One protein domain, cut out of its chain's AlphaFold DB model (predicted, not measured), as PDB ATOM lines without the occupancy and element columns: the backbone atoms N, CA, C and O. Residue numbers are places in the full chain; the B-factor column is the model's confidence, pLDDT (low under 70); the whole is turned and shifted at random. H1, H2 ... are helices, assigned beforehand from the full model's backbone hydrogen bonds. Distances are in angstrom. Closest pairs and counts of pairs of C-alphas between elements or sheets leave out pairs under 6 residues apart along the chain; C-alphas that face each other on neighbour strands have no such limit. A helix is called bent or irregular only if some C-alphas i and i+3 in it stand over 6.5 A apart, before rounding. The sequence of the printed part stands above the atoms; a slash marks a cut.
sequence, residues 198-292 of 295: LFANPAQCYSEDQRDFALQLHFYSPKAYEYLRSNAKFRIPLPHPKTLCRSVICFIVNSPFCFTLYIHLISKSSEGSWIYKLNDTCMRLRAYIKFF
ATOM      1  N   LEU A 198     185.796 187.360 137.359       85.12
ATOM      2  CA  LEU A 198     186.349 187.540 136.010       85.12
ATOM      3  C   LEU A 198     185.541 186.792 134.943       85.12
ATOM      4  O   LEU A 198     185.528 187.196 133.782       85.12
ATOM      5  N   PHE A 199     184.840 185.725 135.326       85.44
ATOM      6  CA  PHE A 199     184.065 184.886 134.410       85.44
ATOM      7  C   PHE A 199     182.561 185.190 134.432       85.44
ATOM      8  O   PHE A 199     181.786 184.548 133.719       85.44
ATOM      9  N   ALA A 200     182.129 186.171 135.228       83.81
ATOM     10  CA  ALA A 200     180.742 186.606 135.267       83.81
ATOM     11  C   ALA A 200     180.336 187.313 133.962       83.81
ATOM     12  O   ALA A 200     181.099 188.088 133.383       83.81
ATOM     13  N   ASN A 201     179.101 187.076 133.508       83.56
ATOM     14  CA  ASN A 201     178.572 187.761 132.328       83.56
ATOM     15  C   ASN A 201     178.485 189.275 132.581       83.56
ATOM     16  O   ASN A 201     177.800 189.680 133.527       83.56
ATOM     17  N   PRO A 202     179.104 190.115 131.731       81.25
ATOM     18  CA  PRO A 202     178.998 191.559 131.864       81.25
ATOM     19  C   PRO A 202     177.557 191.990 131.571       81.25
ATOM     20  O   PRO A 202     176.984 191.611 130.550       81.25
ATOM     21  N   ALA A 203     176.958 192.782 132.461       75.19
ATOM     22  CA  ALA A 203     175.593 193.269 132.267       75.19
ATOM     23  C   ALA A 203     175.506 194.294 131.122       75.19
ATOM     24  O   ALA A 203     174.570 194.255 130.328       75.19
ATOM     25  N   GLN A 204     176.492 195.195 131.031       76.94
ATOM     26  CA  GLN A 204     176.492 196.295 130.058       76.94
ATOM     27  C   GLN A 204     177.891 196.628 129.525       76.94
ATOM     28  O   GLN A 204     178.051 196.857 128.329       76.94
ATOM     29  N   CYS A 205     178.914 196.568 130.384       81.31
ATOM     30  CA  CYS A 205     180.322 196.747 130.033       81.31
ATOM     31  C   CYS A 205     181.184 195.718 130.777       81.31
ATOM     32  O   CYS A 205     180.786 195.219 131.828       81.31
ATOM     33  N   TYR A 206     182.366 195.421 130.238       86.06
ATOM     34  CA  TYR A 206     183.374 194.613 130.927       86.06
ATOM     35  C   TYR A 206     184.049 195.430 132.030       86.06
ATOM     36  O   TYR A 206     184.346 196.612 131.812       86.06
ATOM     37  N   SER A 207     184.319 194.804 133.181       87.75
ATOM     38  CA  SER A 207     185.093 195.443 134.252       87.75
ATOM     39  C   SER A 207     186.527 195.743 133.798       87.75
ATOM     40  O   SER A 207     186.969 195.317 132.726       87.75
ATOM     41  N   GLU A 208     187.267 196.535 134.571       85.62
ATOM     42  CA  GLU A 208     188.691 196.748 134.293       85.62
ATOM     43  C   GLU A 208     189.478 195.437 134.353       85.62
ATOM     44  O   GLU A 208     190.097 195.081 133.352       85.62
ATOM     45  N   ASP A 209     189.310 194.653 135.416       87.50
ATOM     46  CA  ASP A 209     189.997 193.366 135.582       87.50
ATOM     47  C   ASP A 209     189.678 192.380 134.448       87.50
ATOM     48  O   ASP A 209     190.561 191.703 133.926       87.50
ATOM     49  N   GLN A 210     188.419 192.335 133.993       89.19
ATOM     50  CA  GLN A 210     188.014 191.501 132.855       89.19
ATOM     51  C   GLN A 210     188.687 191.942 131.552       89.19
ATOM     52  O   GLN A 210     189.058 191.104 130.726       89.19
ATOM     53  N   ARG A 211     188.834 193.256 131.341       86.81
ATOM     54  CA  ARG A 211     189.530 193.802 130.169       86.81
ATOM     55  C   ARG A 211     191.021 193.514 130.249       86.81
ATOM     56  O   ARG A 211     191.583 193.108 129.239       86.81
ATOM     57  N   ASP A 212     191.636 193.670 131.411       85.94
ATOM     58  CA  ASP A 212     193.058 193.397 131.611       85.94
ATOM     59  C   ASP A 212     193.385 191.922 131.422       85.94
ATOM     60  O   ASP A 212     194.281 191.599 130.647       85.94
ATOM     61  N   PHE A 213     192.597 191.029 132.021       89.81
ATOM     62  CA  PHE A 213     192.711 189.591 131.795       89.81
ATOM     63  C   PHE A 213     192.573 189.250 130.307       89.81
ATOM     64  O   PHE A 213     193.382 188.509 129.750       89.81
ATOM     65  N   ALA A 214     191.570 189.819 129.633       89.88
ATOM     66  CA  ALA A 214     191.351 189.583 128.212       89.88
ATOM     67  C   ALA A 214     192.513 190.099 127.344       89.88
ATOM     68  O   ALA A 214     192.906 189.421 126.395       89.88
ATOM     69  N   LEU A 215     193.072 191.268 127.669       86.62
ATOM     70  CA  LEU A 215     194.245 191.830 126.997       86.62
ATOM     71  C   LEU A 215     195.485 190.967 127.229       86.62
ATOM     72  O   LEU A 215     196.188 190.650 126.275       86.62
ATOM     73  N   GLN A 216     195.723 190.552 128.470       87.31
ATOM     74  CA  GLN A 216     196.852 189.717 128.858       87.31
ATOM     75  C   GLN A 216     196.790 188.349 128.169       87.31
ATOM     76  O   GLN A 216     197.765 187.903 127.566       87.31
ATOM     77  N   LEU A 217     195.622 187.707 128.175       89.44
ATOM     78  CA  LEU A 217     195.402 186.439 127.486       89.44
ATOM     79  C   LEU A 217     195.623 186.573 125.972       89.44
ATOM     80  O   LEU A 217     196.277 185.725 125.366       89.44
ATOM     81  N   HIS A 218     195.099 187.641 125.363       86.88
ATOM     82  CA  HIS A 218     195.291 187.907 123.940       86.88
ATOM     83  C   HIS A 218     196.760 188.183 123.596       86.88
ATOM     84  O   HIS A 218     197.235 187.716 122.564       86.88
ATOM     85  N   PHE A 219     197.482 188.883 124.475       83.94
ATOM     86  CA  PHE A 219     198.907 189.177 124.335       83.94
ATOM     87  C   PHE A 219     199.768 187.910 124.346       83.94
ATOM     88  O   PHE A 219     200.600 187.733 123.459       83.94
ATOM     89  N   TYR A 220     199.563 187.012 125.314       85.62
ATOM     90  CA  TYR A 220     200.358 185.784 125.400       85.62
ATOM     91  C   TYR A 220     200.027 184.787 124.292       85.62
ATOM     92  O   TYR A 220     200.918 184.116 123.773       85.62
ATOM     93  N   SER A 221     198.749 184.652 123.932       89.06
ATOM     94  CA  SER A 221     198.347 183.751 122.858       89.06
ATOM     95  C   SER A 221     197.003 184.162 122.252       89.06
ATOM     96  O   SER A 221     195.940 183.810 122.779       89.06
ATOM     97  N   PRO A 222     197.019 184.809 121.071       86.38
ATOM     98  CA  PRO A 222     195.801 185.112 120.324       86.38
ATOM     99  C   PRO A 222     194.980 183.854 120.009       86.38
ATOM    100  O   PRO A 222     193.753 183.884 120.044       86.38
ATOM    101  N   LYS A 223     195.659 182.719 119.778       86.94
ATOM    102  CA  LYS A 223     195.017 181.420 119.531       86.94
ATOM    103  C   LYS A 223     194.316 180.878 120.777       86.94
ATOM    104  O   LYS A 223     193.210 180.359 120.665       86.94
ATOM    105  N   ALA A 224     194.922 181.008 121.961       89.50
ATOM    106  CA  ALA A 224     194.278 180.603 123.214       89.50
ATOM    107  C   ALA A 224     193.063 181.487 123.524       89.50
ATOM    108  O   ALA A 224     192.022 180.982 123.939       89.50
ATOM    109  N   TYR A 225     193.173 182.790 123.252       89.94
ATOM    110  CA  TYR A 225     192.065 183.731 123.371       89.94
ATOM    111  C   TYR A 225     190.876 183.338 122.486       89.94
ATOM    112  O   TYR A 225     189.738 183.249 122.950       89.94
ATOM    113  N   GLU A 226     191.141 183.059 121.210       88.94
ATOM    114  CA  GLU A 226     190.120 182.643 120.250       88.94
ATOM    115  C   GLU A 226     189.519 181.282 120.608       88.94
ATOM    116  O   GLU A 226     188.302 181.112 120.549       88.94
ATOM    117  N   TYR A 227     190.339 180.338 121.073       90.25
ATOM    118  CA  TYR A 227     189.877 179.044 121.565       90.25
ATOM    119  C   TYR A 227     188.928 179.199 122.763       90.25
ATOM    120  O   TYR A 227     187.832 178.642 122.757       90.25
ATOM    121  N   LEU A 228     189.296 179.976 123.784       89.62
ATOM    122  CA  LEU A 228     188.454 180.171 124.971       89.62
ATOM    123  C   LEU A 228     187.154 180.921 124.655       89.62
ATOM    124  O   LEU A 228     186.117 180.622 125.245       89.62
ATOM    125  N   ARG A 229     187.192 181.841 123.686       87.69
ATOM    126  CA  ARG A 229     186.024 182.580 123.203       87.69
ATOM    127  C   ARG A 229     185.062 181.709 122.388       87.69
ATOM    128  O   ARG A 229     183.853 181.778 122.592       87.69
ATOM    129  N   SER A 230     185.586 180.948 121.428       86.56
ATOM    130  CA  SER A 230     184.784 180.211 120.441       86.56
ATOM    131  C   SER A 230     184.231 178.900 120.995       86.56
ATOM    132  O   SER A 230     183.198 178.408 120.540       86.56
ATOM    133  N   ASN A 231     184.881 178.327 122.010       82.06
ATOM    134  CA  ASN A 231     184.430 177.078 122.600       82.06
ATOM    135  C   ASN A 231     183.252 177.269 123.554       82.06
ATOM    136  O   ASN A 231     183.401 177.664 124.713       82.06
ATOM    137  N   ALA A 232     182.084 176.804 123.110       70.19
ATOM    138  CA  ALA A 232     180.852 176.770 123.897       70.19
ATOM    139  C   ALA A 232     180.954 175.963 125.212       70.19
ATOM    140  O   ALA A 232     180.080 176.079 126.074       70.19
ATOM    141  N   LYS A 233     182.010 175.152 125.379       76.94
ATOM    142  CA  LYS A 233     182.262 174.354 126.586       76.94
ATOM    143  C   LYS A 233     182.670 175.208 127.790       76.94
ATOM    144  O   LYS A 233     182.232 174.909 128.895       76.94
ATOM    145  N   PHE A 234     183.473 176.255 127.585       76.94
ATOM    146  CA  PHE A 234     184.023 177.056 128.686       76.94
ATOM    147  C   PHE A 234     183.100 178.207 129.103       76.94
ATOM    148  O   PHE A 234     183.163 178.637 130.247       76.94
ATOM    149  N   ARG A 235     182.201 178.663 128.211       73.94
ATOM    150  CA  ARG A 235     181.226 179.747 128.465       73.94
ATOM    151  C   ARG A 235     181.843 180.993 129.122       73.94
ATOM    152  O   ARG A 235     181.187 181.639 129.931       73.94
ATOM    153  N   ILE A 236     183.087 181.325 128.774       84.88
ATOM    154  CA  ILE A 236     183.762 182.507 129.308       84.88
ATOM    155  C   ILE A 236     183.351 183.720 128.461       84.88
ATOM    156  O   ILE A 236     183.598 183.724 127.250       84.88
ATOM    157  N   PRO A 237     182.730 184.753 129.052       85.81
ATOM    158  CA  PRO A 237     182.381 185.966 128.329       85.81
ATOM    159  C   PRO A 237     183.647 186.799 128.087       85.81
ATOM    160  O   PRO A 237     184.116 187.502 128.975       85.81
ATOM    161  N   LEU A 238     184.218 186.714 126.881       88.62
ATOM    162  CA  LEU A 238     185.392 187.500 126.478       88.62
ATOM    163  C   LEU A 238     185.016 188.640 125.498       88.62
ATOM    164  O   LEU A 238     184.271 188.401 124.536       88.62
ATOM    165  N   PRO A 239     185.559 189.868 125.652       88.62
ATOM    166  CA  PRO A 239     185.305 191.000 124.744       88.62
ATOM    167  C   PRO A 239     185.689 190.695 123.297       88.62
ATOM    168  O   PRO A 239     186.644 189.986 123.062       88.62
ATOM    169  N   HIS A 240     185.001 191.200 122.270       85.44
ATOM    170  CA  HIS A 240     185.472 190.949 120.893       85.44
ATOM    171  C   HIS A 240     186.906 191.481 120.687       85.44
ATOM    172  O   HIS A 240     187.189 192.569 121.187       85.44
ATOM    173  N   PRO A 241     187.801 190.804 119.930       82.69
ATOM    174  CA  PRO A 241     189.143 191.326 119.652       82.69
ATOM    175  C   PRO A 241     189.122 192.773 119.143       82.69
ATOM    176  O   PRO A 241     189.866 193.614 119.622       82.69
ATOM    177  N   LYS A 242     188.161 193.118 118.273       80.31
ATOM    178  CA  LYS A 242     187.907 194.512 117.848       80.31
ATOM    179  C   LYS A 242     187.611 195.472 119.017       80.31
ATOM    180  O   LYS A 242     188.073 196.608 118.996       80.31
ATOM    181  N   THR A 243     186.849 195.041 120.023       82.69
ATOM    182  CA  THR A 243     186.542 195.821 121.237       82.69
ATOM    183  C   THR A 243     187.788 196.029 122.094       82.69
ATOM    184  O   THR A 243     188.002 197.129 122.609       82.69
ATOM    185  N   LEU A 244     188.634 195.002 122.202       80.50
ATOM    186  CA  LEU A 244     189.940 195.122 122.843       80.50
ATOM    187  C   LEU A 244     190.833 196.103 122.071       80.50
ATOM    188  O   LEU A 244     191.375 197.020 122.681       80.50
ATOM    189  N   CYS A 245     190.905 195.997 120.737       75.38
ATOM    190  CA  CYS A 245     191.753 196.865 119.912       75.38
ATOM    191  C   CYS A 245     191.342 198.328 120.064       75.38
ATOM    192  O   CYS A 245     192.185 199.179 120.322       75.38
ATOM    193  N   ARG A 246     190.036 198.618 119.985       77.25
ATOM    194  CA  ARG A 246     189.504 199.969 120.224       77.25
ATOM    195  C   ARG A 246     189.890 200.488 121.607       77.25
ATOM    196  O   ARG A 246     190.357 201.612 121.719       77.25
ATOM    197  N   SER A 247     189.756 199.659 122.641       73.44
ATOM    198  CA  SER A 247     190.101 200.042 124.016       73.44
ATOM    199  C   SER A 247     191.588 200.375 124.173       73.44
ATOM    200  O   SER A 247     191.938 201.288 124.918       73.44
ATOM    201  N   VAL A 248     192.470 199.643 123.486       74.31
ATOM    202  CA  VAL A 248     193.918 199.895 123.463       74.31
ATOM    203  C   VAL A 248     194.256 201.165 122.694       74.31
ATOM    204  O   VAL A 248     194.998 201.993 123.209       74.31
ATOM    205  N   ILE A 249     193.675 201.354 121.510       72.75
ATOM    206  CA  ILE A 249     193.893 202.551 120.690       72.75
ATOM    207  C   ILE A 249     193.437 203.803 121.444       72.75
ATOM    208  O   ILE A 249     194.189 204.768 121.514       72.75
ATOM    209  N   CYS A 250     192.264 203.778 122.086       72.44
ATOM    210  CA  CYS A 250     191.815 204.887 122.929       72.44
ATOM    211  C   CYS A 250     192.812 205.191 124.056       72.44
ATOM    212  O   CYS A 250     193.071 206.353 124.335       72.44
ATOM    213  N   PHE A 251     193.401 204.178 124.697       72.81
ATOM    214  CA  PHE A 251     194.416 204.400 125.731       72.81
ATOM    215  C   PHE A 251     195.690 205.047 125.166       72.81
ATOM    216  O   PHE A 251     196.194 206.008 125.739       72.81
ATOM    217  N   ILE A 252     196.177 204.553 124.025       71.69
ATOM    218  CA  ILE A 252     197.374 205.079 123.357       71.69
ATOM    219  C   ILE A 252     197.164 206.537 122.944       71.69
ATOM    220  O   ILE A 252     198.019 207.366 123.219       71.69
ATOM    221  N   VAL A 253     196.026 206.860 122.324       74.56
ATOM    222  CA  VAL A 253     195.712 208.218 121.844       74.56
ATOM    223  C   VAL A 253     195.527 209.206 122.998       74.56
ATOM    224  O   VAL A 253     195.921 210.360 122.879       74.56
ATOM    225  N   ASN A 254     194.976 208.759 124.128       76.06
ATOM    226  CA  ASN A 254     194.774 209.616 125.299       76.06
ATOM    227  C   ASN A 254     196.043 209.802 126.152       76.06
ATOM    228  O   ASN A 254     196.056 210.659 127.032       76.06
ATOM    229  N   SER A 255     197.102 209.018 125.922       80.75
ATOM    230  CA  SER A 255     198.374 209.146 126.637       80.75
ATOM    231  C   SER A 255     199.437 209.749 125.712       80.75
ATOM    232  O   SER A 255     199.892 209.064 124.795       80.75
ATOM    233  N   PRO A 256     199.898 210.992 125.946       76.56
ATOM    234  CA  PRO A 256     200.844 211.659 125.048       76.56
ATOM    235  C   PRO A 256     202.164 210.889 124.896       76.56
ATOM    236  O   PRO A 256     202.713 210.837 123.801       76.56
ATOM    237  N   PHE A 257     202.634 210.217 125.953       76.81
ATOM    238  CA  PHE A 257     203.815 209.347 125.903       76.81
ATOM    239  C   PHE A 257     203.585 208.071 125.078       76.81
ATOM    240  O   PHE A 257     204.427 207.672 124.277       76.81
ATOM    241  N   CYS A 258     202.431 207.418 125.239       73.94
ATOM    242  CA  CYS A 258     202.126 206.218 124.457       73.94
ATOM    243  C   CYS A 258     201.895 206.561 122.983       73.94
ATOM    244  O   CYS A 258     202.270 205.784 122.106       73.94
ATOM    245  N   PHE A 259     201.288 207.715 122.707       76.12
ATOM    246  CA  PHE A 259     201.029 208.192 121.357       76.12
ATOM    247  C   PHE A 259     202.328 208.469 120.596       76.12
ATOM    248  O   PHE A 259     202.473 208.004 119.466       76.12
ATOM    249  N   THR A 260     203.304 209.145 121.211       77.75
ATOM    250  CA  THR A 260     204.612 209.388 120.577       77.75
ATOM    251  C   THR A 260     205.358 208.085 120.298       77.75
ATOM    252  O   THR A 260     205.869 207.905 119.192       77.75
ATOM    253  N   LEU A 261     205.352 207.137 121.243       73.62
ATOM    254  CA  LEU A 261     205.944 205.810 121.056       73.62
ATOM    255  C   LEU A 261     205.251 205.025 119.928       73.62
ATOM    256  O   LEU A 261     205.914 204.404 119.100       73.62
ATOM    257  N   TYR A 262     203.921 205.084 119.861       73.12
ATOM    258  CA  TYR A 262     203.132 204.440 118.813       73.12
ATOM    259  C   TYR A 262     203.433 205.012 117.422       73.12
ATOM    260  O   TYR A 262     203.700 204.248 116.495       73.12
ATOM    261  N   ILE A 263     203.470 206.341 117.276       76.56
ATOM    262  CA  ILE A 263     203.835 207.004 116.015       76.56
ATOM    263  C   ILE A 263     205.275 206.665 115.606       76.56
ATOM    264  O   ILE A 263     205.529 206.371 114.436       76.56
ATOM    265  N   HIS A 264     206.210 206.626 116.561       73.81
ATOM    266  CA  HIS A 264     207.595 206.236 116.302       73.81
ATOM    267  C   HIS A 264     207.706 204.792 115.783       73.81
ATOM    268  O   HIS A 264     208.414 204.524 114.811       73.81
ATOM    269  N   LEU A 265     206.953 203.862 116.377       68.56
ATOM    270  CA  LEU A 265     206.930 202.458 115.960       68.56
ATOM    271  C   LEU A 265     206.252 202.247 114.602       68.56
ATOM    272  O   LEU A 265     206.698 201.395 113.834       68.56
ATOM    273  N   ILE A 266     205.219 203.027 114.270       68.88
ATOM    274  CA  ILE A 266     204.615 203.015 112.929       68.88
ATOM    275  C   ILE A 266     205.626 203.478 111.881       68.88
ATOM    276  O   ILE A 266     205.789 202.803 110.868       68.88
ATOM    277  N   SER A 267     206.328 204.583 112.145       68.94
ATOM    278  CA  SER A 267     207.345 205.138 111.243       68.94
ATOM    279  C   SER A 267     208.472 204.132 110.962       68.94
ATOM    280  O   SER A 267     208.874 203.927 109.817       68.94
ATOM    281  N   LYS A 268     208.904 203.388 111.989       64.69
ATOM    282  CA  LYS A 268     209.872 202.291 111.837       64.69
ATOM    283  C   LYS A 268     209.304 201.057 111.138       64.69
ATOM    284  O   LYS A 268     210.035 200.351 110.451       64.69
ATOM    285  N   SER A 269     208.006 200.791 111.274       62.34
ATOM    286  CA  SER A 269     207.350 199.693 110.562       62.34
ATOM    287  C   SER A 269     207.108 200.005 109.086       62.34
ATOM    288  O   SER A 269     207.017 199.061 108.320       62.34
ATOM    289  N   SER A 270     206.998 201.263 108.649       55.31
ATOM    290  CA  SER A 270     206.874 201.579 107.213       55.31
ATOM    291  C   SER A 270     208.148 201.301 106.407       55.31
ATOM    292  O   SER A 270     208.076 201.192 105.187       55.31
ATOM    293  N   GLU A 271     209.286 201.102 107.075       57.78
ATOM    294  CA  GLU A 271     210.543 200.653 106.460       57.78
ATOM    295  C   GLU A 271     210.557 199.123 106.189       57.78
ATOM    296  O   GLU A 271     211.499 198.614 105.587       57.78
ATOM    297  N   GLY A 272     209.506 198.370 106.567       54.59
ATOM    298  CA  GLY A 272     209.393 196.926 106.310       54.59
ATOM    299  C   GLY A 272     207.950 196.399 106.219       54.59
ATOM    300  O   GLY A 272     207.064 196.784 106.968       54.59
ATOM    301  N   SER A 273     207.689 195.463 105.306       43.72
ATOM    302  CA  SER A 273     206.345 194.936 104.996       43.72
ATOM    303  C   SER A 273     205.660 194.195 106.171       43.72
ATOM    304  O   SER A 273     205.745 192.973 106.271       43.72
ATOM    305  N   TRP A 274     204.974 194.910 107.078       44.62
ATOM    306  CA  TRP A 274     204.270 194.313 108.237       44.62
ATOM    307  C   TRP A 274     202.943 194.998 108.630       44.62
ATOM    308  O   TRP A 274     202.569 195.025 109.804       44.62
ATOM    309  N   ILE A 275     202.165 195.489 107.661       41.69
ATOM    310  CA  ILE A 275     200.917 196.251 107.902       41.69
ATOM    311  C   ILE A 275     199.842 195.453 108.686       41.69
ATOM    312  O   ILE A 275     199.020 196.038 109.388       41.69
ATOM    313  N   TYR A 276     199.893 194.115 108.703       43.88
ATOM    314  CA  TYR A 276     198.961 193.286 109.488       43.88
ATOM    315  C   TYR A 276     199.287 193.177 110.991       43.88
ATOM    316  O   TYR A 276     198.489 192.617 111.744       43.88
ATOM    317  N   LYS A 277     200.420 193.716 111.461       51.88
ATOM    318  CA  LYS A 277     200.833 193.633 112.874       51.88
ATOM    319  C   LYS A 277     200.478 194.860 113.708       51.88
ATOM    320  O   LYS A 277     200.731 194.828 114.898       51.88
ATOM    321  N   LEU A 278     199.859 195.901 113.152       49.00
ATOM    322  CA  LEU A 278     199.630 197.156 113.884       49.00
ATOM    323  C   LEU A 278     198.674 197.015 115.088       49.00
ATOM    324  O   LEU A 278     198.886 197.602 116.145       49.00
ATOM    325  N   ASN A 279     197.636 196.183 114.960       52.62
ATOM    326  CA  ASN A 279     196.749 195.867 116.085       52.62
ATOM    327  C   ASN A 279     197.442 194.978 117.130       52.62
ATOM    328  O   ASN A 279     197.220 195.155 118.325       52.62
ATOM    329  N   ASP A 280     198.296 194.057 116.682       56.03
ATOM    330  CA  ASP A 280     199.082 193.177 117.548       56.03
ATOM    331  C   ASP A 280     200.165 193.981 118.296       56.03
ATOM    332  O   ASP A 280     200.322 193.842 119.503       56.03
ATOM    333  N   THR A 281     200.841 194.929 117.640       56.56
ATOM    334  CA  THR A 281     201.823 195.825 118.269       56.56
ATOM    335  C   THR A 281     201.174 196.793 119.252       56.56
ATOM    336  O   THR A 281     201.706 196.959 120.343       56.56
ATOM    337  N   CYS A 282     200.004 197.363 118.949       58.69
ATOM    338  CA  CYS A 282     199.228 198.159 119.908       58.69
ATOM    339  C   CYS A 282     198.897 197.371 121.182       58.69
ATOM    340  O   CYS A 282     199.128 197.850 122.295       58.69
ATOM    341  N   MET A 283     198.361 196.158 121.017       61.47
ATOM    342  CA  MET A 283     198.042 195.256 122.129       61.47
ATOM    343  C   MET A 283     199.289 194.928 122.951       61.47
ATOM    344  O   MET A 283     199.250 194.980 124.181       61.47
ATOM    345  N   ARG A 284     200.410 194.665 122.268       59.09
ATOM    346  CA  ARG A 284     201.710 194.400 122.887       59.09
ATOM    347  C   ARG A 284     202.261 195.601 123.642       59.09
ATOM    348  O   ARG A 284     202.763 195.406 124.737       59.09
ATOM    349  N   LEU A 285     202.121 196.823 123.129       58.97
ATOM    350  CA  LEU A 285     202.603 198.039 123.792       58.97
ATOM    351  C   LEU A 285     201.860 198.321 125.094       58.97
ATOM    352  O   LEU A 285     202.497 198.576 126.112       58.97
ATOM    353  N   ARG A 286     200.525 198.242 125.099       59.72
ATOM    354  CA  ARG A 286     199.757 198.474 126.331       59.72
ATOM    355  C   ARG A 286     200.003 197.383 127.371       59.72
ATOM    356  O   ARG A 286     200.116 197.707 128.549       59.72
ATOM    357  N   ALA A 287     200.103 196.120 126.951       58.53
ATOM    358  CA  ALA A 287     200.487 195.036 127.851       58.53
ATOM    359  C   ALA A 287     201.899 195.271 128.416       58.53
ATOM    360  O   ALA A 287     202.094 195.204 129.624       58.53
ATOM    361  N   TYR A 288     202.863 195.642 127.574       57.28
ATOM    362  CA  TYR A 288     204.230 195.925 128.007       57.28
ATOM    363  C   TYR A 288     204.290 197.080 129.019       57.28
ATOM    364  O   TYR A 288     204.881 196.929 130.077       57.28
ATOM    365  N   ILE A 289     203.598 198.193 128.759       60.91
ATOM    366  CA  ILE A 289     203.573 199.368 129.649       60.91
ATOM    367  C   ILE A 289     202.857 199.077 130.977       60.91
ATOM    368  O   ILE A 289     203.264 199.591 132.015       60.91
ATOM    369  N   LYS A 290     201.789 198.264 130.971       61.41
ATOM    370  CA  LYS A 290     201.010 197.955 132.184       61.41
ATOM    371  C   LYS A 290     201.649 196.861 133.048       61.41
ATOM    372  O   LYS A 290     201.495 196.900 134.262       61.41
ATOM    373  N   PHE A 291     202.351 195.900 132.443       56.56
ATOM    374  CA  PHE A 291     202.907 194.735 133.147       56.56
ATOM    375  C   PHE A 291     204.427 194.782 133.350       56.56
ATOM    376  O   PHE A 291     204.941 194.038 134.180       56.56
ATOM    377  N   PHE A 292     205.140 195.664 132.647       49.56
ATOM    378  CA  PHE A 292     206.557 195.948 132.868       49.56
ATOM    379  C   PHE A 292     206.753 197.457 133.066       49.56
ATOM    380  O   PHE A 292     207.240 198.138 132.159       49.56
TER     381      PHE A 292
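This is residues 198 to 292 of the 295 residues of the protein "THAP-type domain-containing protein" of Kryptolebias marmoratus (UniProt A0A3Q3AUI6). Crossed helices make an elongated body: H3 and H5 cross in the middle, H1 packs on H5 on one side of this crossing, and H4 lies on the other, towards one end of the long axis. H2 turns off the end of H1 towards the other end, where residues 198 to 207 and the link 231 to 240 also lie. The printed part has 95 residues with five named helices, H1 to H5 in order, and no named strand; the class is all helix. It is compact, with a radius of gyration of the C-alphas of 14.4 A, and spans 43 by 26 by 23 A.

Start at Leu 198 and go on to C-alpha 208 at (188.691, 196.748, 134.293), where H1, residues 208 to 220, begins its 18.3 A. Next come H2, residues 222 to 230, H3, residues 241 to 254, 20.0 A, and H4, residues 256 to 269, 19.9 A. H5, residues 275 to 291, runs 25.4 A to C-alpha 291 at (202.907, 194.735, 133.147); it is irregular, with C-alphas 276 and 279 7.4 A apart.

With residues 214 to 218 alone, H1 touches H2, closest at the C-alphas of His 218 and Tyr 225, 5.3 A. H1 touches H5 at a steep tilt of 56 degrees, closest at C-alphas 219 and 284, 6.1 A. H3 touches H5 at a steep tilt of 67 degrees, closest at C-alphas 248 and 283, 6.3 A. H3 and H4 touch only at the corner, closest at C-alphas 252 and 258, 5.0 A. H4 and H5, a helical hairpin, only just touch, with 3 pairs of C-alphas within 8 A, closest at C-alphas 262 and 282, 7.5 A. H2 is apart from H3, H4 and H5. In H1 to H4 every O i to N i+4 pair is within hydrogen-bond range; in H5, 11 of 13 are.

Look at Ala 203 and Glu 271 for the two C-alphas farthest apart, 44.1 A. The printed part has no cut, and no link is long. Confidence is low, under 70, at residues 265 to 292.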